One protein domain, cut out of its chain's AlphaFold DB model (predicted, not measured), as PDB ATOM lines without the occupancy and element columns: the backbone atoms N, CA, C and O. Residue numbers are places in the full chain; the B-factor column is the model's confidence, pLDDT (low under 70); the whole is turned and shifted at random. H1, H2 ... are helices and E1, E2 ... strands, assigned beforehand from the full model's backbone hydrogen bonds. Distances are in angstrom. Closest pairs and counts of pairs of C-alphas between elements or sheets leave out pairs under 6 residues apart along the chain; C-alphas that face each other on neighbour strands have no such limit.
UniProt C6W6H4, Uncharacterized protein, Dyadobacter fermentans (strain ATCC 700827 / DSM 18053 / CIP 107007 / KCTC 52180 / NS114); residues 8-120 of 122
ATOM      1  N   ILE A   8     133.304 142.215 159.731       59.84
ATOM      2  CA  ILE A   8     132.559 141.250 160.559       59.84
ATOM      3  C   ILE A   8     132.038 141.973 161.796       59.84
ATOM      4  O   ILE A   8     132.804 142.567 162.550       59.84
ATOM      5  N   ALA A   9     130.725 141.902 162.007       62.97
ATOM      6  CA  ALA A   9     130.106 142.417 163.218       62.97
ATOM      7  C   ALA A   9     130.305 141.422 164.370       62.97
ATOM      8  O   ALA A   9     129.925 140.255 164.241       62.97
ATOM      9  N   LEU A  10     130.871 141.884 165.487       63.53
ATOM     10  CA  LEU A  10     131.025 141.092 166.709       63.53
ATOM     11  C   LEU A  10     129.884 141.412 167.681       63.53
ATOM     12  O   LEU A  10     129.666 142.571 168.039       63.53
ATOM     13  N   LEU A  11     129.161 140.384 168.123       67.06
ATOM     14  CA  LEU A  11     128.010 140.506 169.019       67.06
ATOM     15  C   LEU A  11     128.260 139.808 170.355       67.06
ATOM     16  O   LEU A  11     128.523 138.605 170.402       67.06
ATOM     17  N   GLY A  12     128.095 140.558 171.445       62.50
ATOM     18  CA  GLY A  12     128.230 140.069 172.819       62.50
ATOM     19  C   GLY A  12     129.347 140.769 173.592       62.50
ATOM     20  O   GLY A  12     130.002 141.674 173.077       62.50
ATOM     21  N   ASP A  13     129.529 140.367 174.848       56.66
ATOM     22  CA  ASP A  13     130.679 140.768 175.663       56.66
ATOM     23  C   ASP A  13     131.867 139.864 175.313       56.66
ATOM     24  O   ASP A  13     131.690 138.653 175.132       56.66
ATOM     25  N   GLY A  14     133.067 140.429 175.174       49.94
ATOM     26  CA  GLY A  14     134.244 139.658 174.788       49.94
ATOM     27  C   GLY A  14     135.161 140.322 173.773       49.94
ATOM     28  O   GLY A  14     136.247 139.798 173.582       49.94
ATOM     29  N   ARG A  15     134.812 141.459 173.148       57.22
ATOM     30  CA  ARG A  15     135.747 142.188 172.257       57.22
ATOM     31  C   ARG A  15     137.067 142.504 172.962       57.22
ATOM     32  O   ARG A  15     138.125 142.442 172.344       57.22
ATOM     33  N   GLU A  16     136.990 142.840 174.242       56.31
ATOM     34  CA  GLU A  16     138.122 143.111 175.124       56.31
ATOM     35  C   GLU A  16     139.044 141.901 175.327       56.31
ATOM     36  O   GLU A  16     140.179 142.068 175.764       56.31
ATOM     37  N   LYS A  17     138.571 140.694 174.996       55.44
ATOM     38  CA  LYS A  17     139.328 139.441 175.081       55.44
ATOM     39  C   LYS A  17     140.102 139.122 173.803       55.44
ATOM     40  O   LYS A  17     140.827 138.141 173.790       55.44
ATOM     41  N   PHE A  18     139.961 139.939 172.758       56.03
ATOM     42  CA  PHE A  18     140.653 139.759 171.486       56.03
ATOM     43  C   PHE A  18     141.564 140.954 171.209       56.03
ATOM     44  O   PHE A  18     141.124 142.106 171.244       56.03
ATOM     45  N   SER A  19     142.832 140.705 170.900       57.31
ATOM     46  CA  SER A  19     143.729 141.725 170.361       57.31
ATOM     47  C   SER A  19     143.392 142.031 168.900       57.31
ATOM     48  O   SER A  19     142.897 141.176 168.166       57.31
ATOM     49  N   ASP A  20     143.718 143.242 168.443       57.88
ATOM     50  CA  ASP A  20     143.525 143.639 167.038       57.88
ATOM     51  C   ASP A  20     144.229 142.672 166.075       57.88
ATOM     52  O   ASP A  20     143.715 142.375 165.007       57.88
ATOM     53  N   LYS A  21     145.362 142.100 166.498       58.38
ATOM     54  CA  LYS A  21     146.138 141.126 165.725       58.38
ATOM     55  C   LYS A  21     145.445 139.765 165.587       58.38
ATOM     56  O   LYS A  21     145.587 139.126 164.549       58.38
ATOM     57  N   GLU A  22     144.755 139.297 166.625       57.59
ATOM     58  CA  GLU A  22     143.981 138.046 166.583       57.59
ATOM     59  C   GLU A  22     142.744 138.212 165.707       57.59
ATOM     60  O   GLU A  22     142.434 137.342 164.899       57.59
ATOM     61  N   LEU A  23     142.109 139.381 165.788       55.56
ATOM     62  CA  LEU A  23     141.023 139.750 164.893       55.56
ATOM     63  C   LEU A  23     141.551 139.854 163.458       55.56
ATOM     64  O   LEU A  23     141.022 139.199 162.582       55.56
ATOM     65  N   ASP A  24     142.671 140.515 163.194       54.50
ATOM     66  CA  ASP A  24     143.241 140.575 161.841       54.50
ATOM     67  C   ASP A  24     143.619 139.188 161.263       54.50
ATOM     68  O   ASP A  24     143.598 138.998 160.042       54.50
ATOM     69  N   ALA A  25     143.956 138.206 162.113       56.25
ATOM     70  CA  ALA A  25     144.332 136.846 161.708       56.25
ATOM     71  C   ALA A  25     143.134 135.975 161.284       56.25
ATOM     72  O   ALA A  25     143.282 135.144 160.385       56.25
ATOM     73  N   GLU A  26     141.953 136.210 161.858       52.41
ATOM     74  CA  GLU A  26     140.688 135.535 161.517       52.41
ATOM     75  C   GLU A  26     140.058 136.063 160.203       52.41
ATOM     76  O   GLU A  26     138.987 135.629 159.778       52.41
ATOM     77  N   TRP A  27     140.693 137.057 159.565       51.69
ATOM     78  CA  TRP A  27     140.170 137.832 158.432       51.69
ATOM     79  C   TRP A  27     138.911 138.720 158.662       51.69
ATOM     80  O   TRP A  27     138.344 139.162 157.653       51.69
ATOM     81  N   PRO A  28     138.428 139.080 159.873       48.12
ATOM     82  CA  PRO A  28     137.580 140.252 160.029       48.12
ATOM     83  C   PRO A  28     138.402 141.514 159.781       48.12
ATOM     84  O   PRO A  28     139.302 141.862 160.539       48.12
ATOM     85  N   THR A  29     138.073 142.240 158.720       47.44
ATOM     86  CA  THR A  29     138.557 143.613 158.580       47.44
ATOM     87  C   THR A  29     137.702 144.487 159.482       47.44
ATOM     88  O   THR A  29     136.514 144.616 159.222       47.44
ATOM     89  N   GLU A  30     138.298 145.052 160.525       44.53
ATOM     90  CA  GLU A  30     137.660 145.942 161.503       44.53
ATOM     91  C   GLU A  30     136.465 145.312 162.258       44.53
ATOM     92  O   GLU A  30     135.336 145.260 161.760       44.53
ATOM     93  N   PRO A  31     136.692 144.824 163.490       50.00
ATOM     94  CA  PRO A  31     135.629 144.338 164.361       50.00
ATOM     95  C   PRO A  31     134.729 145.506 164.785       50.00
ATOM     96  O   PRO A  31     135.107 146.308 165.639       50.00
ATOM     97  N   ILE A  32     133.522 145.594 164.230       49.66
ATOM     98  CA  ILE A  32     132.534 146.571 164.697       49.66
ATOM     99  C   ILE A  32     131.714 145.917 165.808       49.66
ATOM    100  O   ILE A  32     131.065 144.885 165.610       49.66
ATOM    101  N   VAL A  33     131.789 146.515 166.997       55.38
ATOM    102  CA  VAL A  33     130.988 146.129 168.159       55.38
ATOM    103  C   VAL A  33     129.639 146.814 168.032       55.38
ATOM    104  O   VAL A  33     129.554 148.036 168.048       55.38
ATOM    105  N   ILE A  34     128.583 146.020 167.914       55.81
ATOM    106  CA  ILE A  34     127.214 146.525 168.015       55.81
ATOM    107  C   ILE A  34     126.849 146.472 169.501       55.81
ATOM    108  O   ILE A  34     127.049 145.438 170.145       55.81
ATOM    109  N   ASP A  35     126.378 147.585 170.063       49.44
ATOM    110  CA  ASP A  35     125.964 147.685 171.464       49.44
ATOM    111  C   ASP A  35     124.434 147.809 171.604       49.44
ATOM    112  O   ASP A  35     123.688 147.776 170.623       49.44
ATOM    113  N   ALA A  36     123.950 147.922 172.846       44.09
ATOM    114  CA  ALA A  36     122.521 147.974 173.167       44.09
ATOM    115  C   ALA A  36     121.769 149.179 172.557       44.09
ATOM    116  O   ALA A  36     120.538 149.180 172.554       44.09
ATOM    117  N   TYR A  37     122.477 150.187 172.033       48.47
ATOM    118  CA  TYR A  37     121.906 151.354 171.357       48.47
ATOM    119  C   TYR A  37     121.825 151.181 169.834       48.47
ATOM    120  O   TYR A  37     121.247 152.023 169.143       48.47
ATOM    121  N   GLY A  38     122.320 150.058 169.313       52.06
ATOM    122  CA  GLY A  38     122.185 149.650 167.925       52.06
ATOM    123  C   GLY A  38     123.501 149.671 167.155       52.06
ATOM    124  O   GLY A  38     124.598 149.665 167.703       52.06
ATOM    125  N   PHE A  39     123.367 149.628 165.832       56.84
ATOM    126  CA  PHE A  39     124.475 149.537 164.888       56.84
ATOM    127  C   PHE A  39     125.224 150.865 164.852       56.84
ATOM    128  O   PHE A  39     124.849 151.762 164.095       56.84
ATOM    129  N   SER A  40     126.284 151.001 165.648       45.03
ATOM    130  CA  SER A  40     127.195 152.142 165.558       45.03
ATOM    131  C   SER A  40     128.192 151.948 164.412       45.03
ATOM    132  O   SER A  40     129.390 151.976 164.635       45.03
ATOM    133  N   ASP A  41     127.701 151.668 163.203       48.81
ATOM    134  CA  ASP A  41     128.349 152.068 161.953       48.81
ATOM    135  C   ASP A  41     127.560 151.596 160.723       48.81
ATOM    136  O   ASP A  41     126.915 150.545 160.702       48.81
ATOM    137  N   VAL A  42     127.601 152.418 159.673       46.50
ATOM    138  CA  VAL A  42     126.824 152.264 158.425       46.50
ATOM    139  C   VAL A  42     127.560 151.380 157.397       46.50
ATOM    140  O   VAL A  42     127.085 151.182 156.275       46.50
ATOM    141  N   TYR A  43     128.724 150.830 157.749       54.50
ATOM    142  CA  TYR A  43     129.495 149.957 156.867       54.50
ATOM    143  C   TYR A  43     128.782 148.611 156.676       54.50
ATOM    144  O   TYR A  43     128.260 148.019 157.613       54.50
ATOM    145  N   ARG A  44     128.708 148.129 155.428       58.25
ATOM    146  CA  ARG A  44     128.063 146.845 155.115       58.25
ATOM    147  C   ARG A  44     128.962 145.685 155.542       58.25
ATOM    148  O   ARG A  44     130.084 145.579 155.051       58.25
ATOM    149  N   TYR A  45     128.443 144.781 156.370       64.00
ATOM    150  CA  TYR A  45     129.213 143.678 156.961       64.00
ATOM    151  C   TYR A  45     129.191 142.407 156.104       64.00
ATOM    152  O   TYR A  45     128.131 141.932 155.707       64.00
ATOM    153  N   SER A  46     130.345 141.804 155.836       61.66
ATOM    154  CA  SER A  46     130.470 140.504 155.161       61.66
ATOM    155  C   SER A  46     130.160 139.297 156.056       61.66
ATOM    156  O   SER A  46     130.095 138.176 155.550       61.66
ATOM    157  N   GLY A  47     129.952 139.498 157.359       64.38
ATOM    158  CA  GLY A  47     129.566 138.436 158.282       64.38
ATOM    159  C   GLY A  47     129.201 138.935 159.676       64.38
ATOM    160  O   GLY A  47     129.395 140.104 160.002       64.38
ATOM    161  N   VAL A  48     128.659 138.028 160.484       68.75
ATOM    162  CA  VAL A  48     128.326 138.267 161.892       68.75
ATOM    163  C   VAL A  48     128.906 137.128 162.715       68.75
ATOM    164  O   VAL A  48     128.779 135.961 162.342       68.75
ATOM    165  N   VAL A  49     129.525 137.465 163.834       68.12
ATOM    166  CA  VAL A  49     130.060 136.514 164.800       68.12
ATOM    167  C   VAL A  49     129.486 136.851 166.159       68.12
ATOM    168  O   VAL A  49     129.539 137.998 166.604       68.12
ATOM    169  N   PHE A  50     128.966 135.837 166.835       71.25
ATOM    170  CA  PHE A  50     128.519 135.983 168.203       71.25
ATOM    171  C   PHE A  50     129.533 135.363 169.169       71.25
ATOM    172  O   PHE A  50     129.928 134.212 168.995       71.25
ATOM    173  N   LEU A  51     129.941 136.121 170.190       62.72
ATOM    174  CA  LEU A  51     131.091 135.811 171.056       62.72
ATOM    175  C   LEU A  51     130.726 135.136 172.390       62.72
ATOM    176  O   LEU A  51     131.590 134.589 173.077       62.72
ATOM    177  N   SER A  52     129.454 135.157 172.787       69.50
ATOM    178  CA  SER A  52     129.005 134.585 174.063       69.50
ATOM    179  C   SER A  52     127.543 134.185 174.028       69.50
ATOM    180  O   SER A  52     126.718 135.066 173.853       69.50
ATOM    181  N   GLU A  53     127.212 132.925 174.318       71.81
ATOM    182  CA  GLU A  53     125.836 132.384 174.371       71.81
ATOM    183  C   GLU A  53     124.797 133.264 175.096       71.81
ATOM    184  O   GLU A  53     123.599 133.148 174.840       71.81
ATOM    185  N   GLU A  54     125.237 134.156 175.984       75.25
ATOM    186  CA  GLU A  54     124.393 135.075 176.745       75.25
ATOM    187  C   GLU A  54     124.126 136.421 176.050       75.25
ATOM    188  O   GLU A  54     123.534 137.317 176.652       75.25
ATOM    189  N   TRP A  55     124.521 136.598 174.786       76.00
ATOM    190  CA  TRP A  55     124.404 137.886 174.097       76.00
ATOM    191  C   TRP A  55     122.960 138.414 174.072       76.00
ATOM    192  O   TRP A  55     122.760 139.618 174.187       76.00
ATOM    193  N   PHE A  56     121.939 137.553 173.997       78.62
ATOM    194  CA  PHE A  56     120.532 137.979 173.992       78.62
ATOM    195  C   PHE A  56     120.120 138.668 175.296       78.62
ATOM    196  O   PHE A  56     119.328 139.607 175.258       78.62
ATOM    197  N   SER A  57     120.711 138.274 176.430       82.19
ATOM    198  CA  SER A  57     120.469 138.890 177.742       82.19
ATOM    199  C   SER A  57     120.893 140.359 177.791       82.19
ATOM    200  O   SER A  57     120.361 141.125 178.593       82.19
ATOM    201  N   LYS A  58     121.827 140.769 176.922       77.44
ATOM    202  CA  LYS A  58     122.257 142.167 176.779       77.44
ATOM    203  C   LYS A  58     121.206 143.029 176.081       77.44
ATOM    204  O   LYS A  58     121.070 144.204 176.409       77.44
ATOM    205  N   TYR A  59     120.473 142.450 175.130       77.00
ATOM    206  CA  TYR A  59     119.545 143.176 174.257       77.00
ATOM    207  C   TYR A  59     118.084 143.073 174.690       77.00
ATOM    208  O   TYR A  59     117.297 143.968 174.402       77.00
ATOM    209  N   SER A  60     117.711 142.015 175.403       85.00
ATOM    210  CA  SER A  60     116.386 141.870 175.993       85.00
ATOM    211  C   SER A  60     116.507 141.199 177.352       85.00
ATOM    212  O   SER A  60     117.182 140.191 177.493       85.00
ATOM    213  N   LYS A  61     115.841 141.731 178.378       86.31
ATOM    214  CA  LYS A  61     115.774 141.066 179.694       86.31
ATOM    215  C   LYS A  61     114.714 139.961 179.749       86.31
ATOM    216  O   LYS A  61     114.709 139.188 180.697       86.31
ATOM    217  N   ASN A  62     113.839 139.905 178.742       88.50
ATOM    218  CA  ASN A  62     112.656 139.046 178.703       88.50
ATOM    219  C   ASN A  62     112.715 138.027 177.550       88.50
ATOM    220  O   ASN A  62     111.682 137.467 177.174       88.50
ATOM    221  N   TRP A  63     113.901 137.789 176.977       87.69
ATOM    222  CA  TRP A  63     114.073 136.944 175.788       87.69
ATOM    223  C   TRP A  63     113.590 135.502 175.991       87.69
ATOM    224  O   TRP A  63     113.246 134.824 175.029       87.69
ATOM    225  N   GLN A  64     113.531 135.032 177.240       89.50
ATOM    226  CA  GLN A  64     113.032 133.706 177.617       89.50
ATOM    227  C   GLN A  64     111.514 133.556 177.435       89.50
ATOM    228  O   GLN A  64     111.006 132.437 177.453       89.50
ATOM    229  N   SER A  65     110.791 134.668 177.301       90.94
ATOM    230  CA  SER A  65     109.329 134.707 177.177       90.94
ATOM    231  C   SER A  65     108.834 135.425 175.921       90.94
ATOM    232  O   SER A  65     107.691 135.216 175.531       90.94
ATOM    233  N   ASP A  66     109.668 136.262 175.299       90.81
ATOM    234  CA  ASP A  66     109.316 137.060 174.125       90.81
ATOM    235  C   ASP A  66     110.539 137.247 173.214       90.81
ATOM    236  O   ASP A  66     111.575 137.766 173.639       90.81
ATOM    237  N   THR A  67     110.418 136.832 171.952       90.75
ATOM    238  CA  THR A  67     111.492 136.918 170.951       90.75
ATOM    239  C   THR A  67     111.548 138.262 170.235       90.75
ATOM    240  O   THR A  67     112.544 138.553 169.578       90.75
ATOM    241  N   THR A  68     110.533 139.117 170.382       91.06
ATOM    242  CA  THR A  68     110.301 140.296 169.534       91.06
ATOM    243  C   THR A  68     111.521 141.208 169.398       91.06
ATOM    244  O   THR A  68     111.880 141.620 168.294       91.06
ATOM    245  N   ASP A  69     112.177 141.550 170.506       86.62
ATOM    246  CA  ASP A  69     113.321 142.468 170.469       86.62
ATOM    247  C   ASP A  69     114.582 141.811 169.903       86.62
ATOM    248  O   ASP A  69     115.373 142.464 169.217       86.62
ATOM    249  N   ILE A  70     114.725 140.501 170.104       87.00
ATOM    250  CA  ILE A  70     115.790 139.719 169.484       87.00
ATOM    251  C   ILE A  70     115.557 139.615 167.976       87.00
ATOM    252  O   ILE A  70     116.471 139.872 167.197       87.00
ATOM    253  N   ASP A  71     114.333 139.333 167.540       89.44
ATOM    254  CA  ASP A  71     113.998 139.230 166.120       89.44
ATOM    255  C   ASP A  71     114.247 140.559 165.396       89.44
ATOM    256  O   ASP A  71     114.854 140.577 164.324       89.44
ATOM    257  N   LYS A  72     113.893 141.699 166.009       86.56
ATOM    258  CA  LYS A  72     114.235 143.035 165.483       86.56
ATOM    259  C   LYS A  72     115.744 143.224 165.325       86.56
ATOM    260  O   LYS A  72     116.187 143.758 164.304       86.56
ATOM    261  N   LEU A  73     116.538 142.805 166.313       81.88
ATOM    262  CA  LEU A  73     118.000 142.867 166.246       81.88
ATOM    263  C   LEU A  73     118.530 142.033 165.070       81.88
ATOM    264  O   LEU A  73     119.332 142.526 164.276       81.88
ATOM    265  N   LEU A  74     118.037 140.802 164.917       84.44
ATOM    266  CA  LEU A  74     118.422 139.882 163.844       84.44
ATOM    267  C   LEU A  74     118.017 140.393 162.449       84.44
ATOM    268  O   LEU A  74     118.810 140.313 161.508       84.44
ATOM    269  N   VAL A  75     116.829 140.988 162.309       87.00
ATOM    270  CA  VAL A  75     116.394 141.654 161.068       87.00
ATOM    271  C   VAL A  75     117.346 142.792 160.710       87.00
ATOM    272  O   VAL A  75     117.777 142.907 159.558       87.00
ATOM    273  N   ASN A  76     117.707 143.622 161.688       79.00
ATOM    274  CA  ASN A  76     118.649 144.708 161.455       79.00
ATOM    275  C   ASN A  76     120.037 144.169 161.065       79.00
ATOM    276  O   ASN A  76     120.642 144.707 160.138       79.00
ATOM    277  N   LEU A  77     120.507 143.069 161.670       77.88
ATOM    278  CA  LEU A  77     121.780 142.429 161.303       77.88
ATOM    279  C   LEU A  77     121.807 142.043 159.821       77.88
ATOM    280  O   LEU A  77     122.768 142.349 159.115       77.88
ATOM    281  N   ILE A  78     120.731 141.435 159.320       79.19
ATOM    282  CA  ILE A  78     120.615 141.096 157.897       79.19
ATOM    283  C   ILE A  78     120.567 142.359 157.038       79.19
ATOM    284  O   ILE A  78     121.253 142.424 156.016       79.19
ATOM    285  N   LYS A  79     119.784 143.367 157.431       80.62
ATOM    286  CA  LYS A  79     119.628 144.619 156.675       80.62
ATOM    287  C   LYS A  79     120.963 145.331 156.444       80.62
ATOM    288  O   LYS A  79     121.171 145.884 155.365       80.62
ATOM    289  N   TYR A  80     121.847 145.316 157.439       74.56
ATOM    290  CA  TYR A  80     123.169 145.939 157.354       74.56
ATOM    291  C   TYR A  80     124.259 145.000 156.814       74.56
ATOM    292  O   TYR A  80     125.377 145.442 156.554       74.56
ATOM    293  N   SER A  81     123.951 143.724 156.569       73.06
ATOM    294  CA  SER A  81     124.889 142.809 155.916       73.06
ATOM    295  C   SER A  81     125.099 143.149 154.430       73.06
ATOM    296  O   SER A  81     124.203 143.616 153.721       73.06
ATOM    297  N   ALA A  82     126.312 142.921 153.934       72.12
ATOM    298  CA  ALA A  82     126.645 142.996 152.522       72.12
ATOM    299  C   ALA A  82     125.881 141.907 151.753       72.12
ATOM    300  O   ALA A  82     125.764 140.773 152.202       72.12
ATOM    301  N   LYS A  83     125.370 142.238 150.561       69.69
ATOM    302  CA  LYS A  83     124.554 141.301 149.767       69.69
ATOM    303  C   LYS A  83     125.311 140.027 149.375       69.69
ATOM    304  O   LYS A  83     124.734 138.950 149.426       69.69
ATOM    305  N   GLU A  84     126.603 140.165 149.082       67.44
ATOM    306  CA  GLU A  84     127.513 139.071 148.706       67.44
ATOM    307  C   GLU A  84     128.208 138.425 149.928       67.44
ATOM    308  O   GLU A  84     129.262 137.801 149.812       67.44
ATOM    309  N   ALA A  85     127.677 138.639 151.137       64.81
ATOM    310  CA  ALA A  85     128.210 138.064 152.368       64.81
ATOM    311  C   ALA A  85     127.914 136.558 152.456       64.81
ATOM    312  O   ALA A  85     126.752 136.145 152.446       64.81
ATOM    313  N   HIS A  86     128.958 135.751 152.649       65.81
ATOM    314  CA  HIS A  86     128.871 134.294 152.801       65.81
ATOM    315  C   HIS A  86     129.285 133.847 154.212       65.81
ATOM    316  O   HIS A  86     130.218 133.070 154.381       65.81
ATOM    317  N   SER A  87     128.609 134.372 155.238       73.31
ATOM    318  CA  SER A  87     128.802 133.948 156.633       73.31
ATOM    319  C   SER A  87     127.832 132.822 157.001       73.31
ATOM    320  O   SER A  87     126.628 132.908 156.733       73.31
ATOM    321  N   GLU A  88     128.350 131.775 157.646       76.69
ATOM    322  CA  GLU A  88     127.545 130.655 158.147       76.69
ATOM    323  C   GLU A  88     126.526 131.136 159.188       76.69
ATOM    324  O   GLU A  88     125.336 130.853 159.068       76.69
ATOM    325  N   ASN A  89     126.953 131.958 160.148       77.19
ATOM    326  CA  ASN A  89     126.057 132.535 161.151       77.19
ATOM    327  C   ASN A  89     125.003 133.453 160.527       77.19
ATOM    328  O   ASN A  89     123.831 133.366 160.884       77.19
ATOM    329  N   LEU A  90     125.367 134.270 159.531       78.31
ATOM    330  CA  LEU A  90     124.382 135.069 158.793       78.31
ATOM    331  C   LEU A  90     123.345 134.180 158.086       78.31
ATOM    332  O   LEU A  90     122.169 134.532 158.017       78.31
ATOM    333  N   THR A  91     123.768 133.021 157.579       83.25
ATOM    334  CA  THR A  91     122.872 132.029 156.971       83.25
ATOM    335  C   THR A  91     121.943 131.407 158.012       83.25
ATOM    336  O   THR A  91     120.736 131.352 157.786       83.25
ATOM    337  N   LYS A  92     122.465 131.020 159.183       86.00
ATOM    338  CA  LYS A  92     121.661 130.511 160.307       86.00
ATOM    339  C   LYS A  92     120.593 131.521 160.747       86.00
ATOM    340  O   LYS A  92     119.432 131.145 160.885       86.00
ATOM    341  N   ILE A  93     120.954 132.801 160.878       87.25
ATOM    342  CA  ILE A  93     120.016 133.880 161.237       87.25
ATOM    343  C   ILE A  93     118.932 134.054 160.166       87.25
ATOM    344  O   ILE A  93     117.751 134.148 160.497       87.25
ATOM    345  N   LYS A  94     119.311 134.079 158.880       88.06
ATOM    346  CA  LYS A  94     118.355 134.171 157.762       88.06
ATOM    347  C   LYS A  94     117.352 133.018 157.788       88.06
ATOM    348  O   LYS A  94     116.160 133.260 157.634       88.06
ATOM    349  N   ASN A  95     117.824 131.794 158.018       91.56
ATOM    350  CA  ASN A  95     116.969 130.610 158.091       91.56
ATOM    351  C   ASN A  95     116.012 130.671 159.287       91.56
ATOM    352  O   ASN A  95     114.825 130.412 159.119       91.56
ATOM    353  N   TYR A  96     116.512 131.074 160.459       93.25
ATOM    354  CA  TYR A  96     115.690 131.277 161.651       93.25
ATOM    355  C   TYR A  96     114.575 132.305 161.411       93.25
ATOM    356  O   TYR A  96     113.424 132.026 161.712       93.25
ATOM    357  N   LEU A  97     114.872 133.467 160.817       91.69
ATOM    358  CA  LEU A  97     113.848 134.491 160.567       91.69
ATOM    359  C   LEU A  97     112.867 134.117 159.447       91.69
ATOM    360  O   LEU A  97     111.733 134.587 159.449       91.69
ATOM    361  N   ALA A  98     113.296 133.313 158.472       94.38
ATOM    362  CA  ALA A  98     112.428 132.841 157.396       94.38
ATOM    363  C   ALA A  98     111.443 131.762 157.871       94.38
ATOM    364  O   ALA A  98     110.329 131.677 157.359       94.38
ATOM    365  N   SER A  99     111.864 130.943 158.833       94.69
ATOM    366  CA  SER A  99     111.073 129.857 159.402       94.69
ATOM    367  C   SER A  99     111.282 129.817 160.918       94.69
ATOM    368  O   SER A  99     111.976 128.920 161.409       94.69
ATOM    369  N   PRO A 100     110.725 130.792 161.659       90.75
ATOM    370  CA  PRO A 100     110.873 130.833 163.104       90.75
ATOM    371  C   PRO A 100     110.186 129.612 163.731       90.75
ATOM    372  O   PRO A 100     109.144 129.174 163.237       90.75
ATOM    373  N   PRO A 101     110.768 129.035 164.792       92.19
ATOM    374  CA  PRO A 101     110.163 127.915 165.499       92.19
ATOM    375  C   PRO A 101     108.879 128.335 166.224       92.19
ATOM    376  O   PRO A 101     108.654 129.515 166.494       92.19
ATOM    377  N   GLU A 102     108.041 127.358 166.566       92.62
ATOM    378  CA  GLU A 102     106.726 127.607 167.172       92.62
ATOM    379  C   GLU A 102     106.823 128.019 168.645       92.62
ATOM    380  O   GLU A 102     105.925 128.681 169.171       92.62
ATOM    381  N   THR A 103     107.912 127.642 169.324       94.94
ATOM    382  CA  THR A 103     108.106 127.920 170.748       94.94
ATOM    383  C   THR A 103     109.334 128.785 171.018       94.94
ATOM    384  O   THR A 103     110.371 128.687 170.358       94.94
ATOM    385  N   VAL A 104     109.260 129.589 172.084       91.50
ATOM    386  CA  VAL A 104     110.401 130.388 172.559       91.50
ATOM    387  C   VAL A 104     111.570 129.490 172.977       91.50
ATOM    388  O   VAL A 104     112.723 129.819 172.725       91.50
ATOM    389  N   ALA A 105     111.301 128.321 173.563       90.75
ATOM    390  CA  ALA A 105     112.349 127.386 173.972       90.75
ATOM    391  C   ALA A 105     113.179 126.871 172.780       90.75
ATOM    392  O   ALA A 105     114.406 126.784 172.866       90.75
ATOM    393  N   GLU A 106     112.528 126.573 171.656       92.56
ATOM    394  CA  GLU A 106     113.202 126.179 170.416       92.56
ATOM    395  C   GLU A 106     113.959 127.348 169.787       92.56
ATOM    396  O   GLU A 106     115.095 127.163 169.341       92.56
ATOM    397  N   ALA A 107     113.379 128.556 169.804       91.50
ATOM    398  CA  ALA A 107     114.066 129.767 169.355       91.50
ATOM    399  C   ALA A 107     115.388 129.930 170.106       91.50
ATOM    400  O   ALA A 107     116.442 130.013 169.486       91.50
ATOM    401  N   VAL A 108     115.344 129.830 171.433       87.25
ATOM    402  CA  VAL A 108     116.503 129.916 172.328       87.25
ATOM    403  C   VAL A 108     117.551 128.833 172.054       87.25
ATOM    404  O   VAL A 108     118.752 129.095 172.146       87.25
ATOM    405  N   ALA A 109     117.137 127.612 171.720       88.56
ATOM    406  CA  ALA A 109     118.074 126.550 171.365       88.56
ATOM    407  C   ALA A 109     118.796 126.846 170.037       88.56
ATOM    408  O   ALA A 109     120.015 126.698 169.953       88.56
ATOM    409  N   LEU A 110     118.067 127.318 169.018       89.44
ATOM    410  CA  LEU A 110     118.637 127.703 167.720       89.44
ATOM    411  C   LEU A 110     119.568 128.902 167.841       89.44
ATOM    412  O   LEU A 110     120.663 128.913 167.290       89.44
ATOM    413  N   TRP A 111     119.140 129.886 168.604       86.62
ATOM    414  CA  TRP A 111     119.896 131.056 168.998       86.62
ATOM    415  C   TRP A 111     121.292 130.696 169.500       86.62
ATOM    416  O   TRP A 111     122.272 131.176 168.942       86.62
ATOM    417  N   LYS A 112     121.421 129.758 170.442       81.44
ATOM    418  CA  LYS A 112     122.735 129.293 170.923       81.44
ATOM    419  C   LYS A 112     123.648 128.756 169.816       81.44
ATOM    420  O   LYS A 112     124.859 128.838 169.960       81.44
ATOM    421  N   SER A 113     123.112 128.266 168.695       82.75
ATOM    422  CA  SER A 113     123.913 127.795 167.551       82.75
ATOM    423  C   SER A 113     124.529 128.912 166.697       82.75
ATOM    424  O   SER A 113     125.365 128.630 165.834       82.75
ATOM    425  N   PHE A 114     124.118 130.169 166.907       81.81
ATOM    426  CA  PHE A 114     124.748 131.335 166.274       81.81
ATOM    427  C   PHE A 114     126.093 131.674 166.924       81.81
ATOM    428  O   PHE A 114     126.873 132.452 166.378       81.81
ATOM    429  N   TYR A 115     126.345 131.089 168.095       75.81
ATOM    430  CA  TYR A 115     127.599 131.177 168.806       75.81
ATOM    431  C   TYR A 115     128.673 130.444 168.014       75.81
ATOM    432  O   TYR A 115     128.455 129.304 167.599       75.81
ATOM    433  N   ASP A 116     129.839 131.064 167.853       70.38
ATOM    434  CA  ASP A 116     130.991 130.375 167.288       70.38
ATOM    435  C   ASP A 116     131.956 129.938 168.404       70.38
ATOM    436  O   ASP A 116     132.702 130.767 168.938       70.38
ATOM    437  N   PRO A 117     131.957 128.647 168.797       64.81
ATOM    438  CA  PRO A 117     132.841 128.147 169.838       64.81
ATOM    439  C   PRO A 117     134.316 128.189 169.458       64.81
ATOM    440  O   PRO A 117     135.146 128.266 170.362       64.81
ATOM    441  N   SER A 118     134.645 128.165 168.163       59.12
ATOM    442  CA  SER A 118     136.036 128.140 167.707       59.12
ATOM    443  C   SER A 118     136.787 129.418 168.084       59.12
ATOM    444  O   SER A 118     137.971 129.356 168.407       59.12
ATOM    445  N   LEU A 119     136.068 130.537 168.202       55.50
ATOM    446  CA  LEU A 119     136.619 131.838 168.572       55.50
ATOM    447  C   LEU A 119     136.770 132.053 170.090       55.50
ATOM    448  O   LEU A 119     137.422 133.008 170.485       55.50
ATOM    449  N   LYS A 120     136.235 131.195 170.979       48.38
ATOM    450  CA  LYS A 120     136.498 131.301 172.441       48.38
ATOM    451  C   LYS A 120     137.862 130.752 172.867       48.38
ATOM    452  O   LYS A 120     138.164 130.769 174.059       48.38
TER     453      LYS A 120
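Overview. This is residues 8 to 120 of the 122 residues of an uncharacterized protein of Dyadobacter fermentans (strain ATCC 700827 / DSM 18053 / CIP 107007 / KCTC 52180 / NS114) (UniProt C6W6H4). Two short parallel strands, E1 and E2, lie side by side in the middle, with H4 packed on E2 by its first half and H3 crossing H4 steeply. H5 runs back beside H4, H2 sits near the end of H3 where H3 begins, and H1 lies far out at the opposite end of the long axis, while the long loop of residues 26 to 46 passes beside E1. The printed part has 113 residues, with six named helices and two named strands in the order E1, H1, E2, H2, H3, H4, H5, H6; the class is mostly helix, with under half of the residues in named elements. The whole is compact, with a radius of gyration of the C-alphas of 13.5 A and spans of 41 by 29 by 26 A.

Along the chain. E1 is residues 8 to 11, beginning at C-alpha 8 at (132.559, 141.250, 160.559). H1 is residues 20 to 25 and E2 is residues 47 to 50. H2 is residues 55 to 59. H3, residues 68 to 80, is 18.6 A long and begins at C-alpha 68 at (110.301, 140.296, 169.534). H4, residues 88 to 98, is 15.3 A long, and H5, residues 104 to 112, is 12.5 A long. H6 is residues 117 to 120, ending at C-alpha 120 at (136.498, 131.301, 172.441).

Arrangement. E1 and E2 are parallel, at 23 degrees, with N 11 and O 49 at 2.9 A and N 49 and O 9 at 2.8 A, both within hydrogen-bond range. E1, H1 and E2 form a strand-helix-strand unit, two parallel neighbour strands with a helix between them along the chain, and its crossover is left-handed. Residues 9 to 10 of E1 also pair, parallel, with residues 32 to 33. The closest C-alphas of E2 and H4 are those of Val 48 and Leu 90, 5.9 A apart. H3 and H4 touch at Leu 74 and Ile 93, whose C-alphas are 6.7 A apart, at a steep tilt of 55 degrees, opposite ways. H2 and H3 only just touch, with 3 pairs of C-alphas within 8 A, the closest Phe 56 and Ile 70 at 6.8 A, and H3 does so with residues 69 to 70 alone. H4 and H5 are close but not clearly touching, the C-alphas of Tyr 96 and Leu 110 being 7.6 A apart, at a shallow tilt of 17 degrees, opposite ways. H2 and H5 are near each other. H1 and H6 touch no helix. In H1, H3, H4 and H5 every O i to N i+4 pair is within hydrogen-bond range; in H2 it is 0 of 1, with 2 of 2 O i to N i+3 pairs within range, and H6 is too short for an O i to N i+4 pair.

Size, cuts and confidence. The two C-alphas farthest apart are those of Lys 21 and Glu 102, at 41.7 A. The printed part has no cut, and the link from H1 to E2, of 21 residues, is long. The mean pLDDT of the printed part is 71.7; residues 8 to 49, 51 to 52, 83 to 86 and 117 to 120 are under 70.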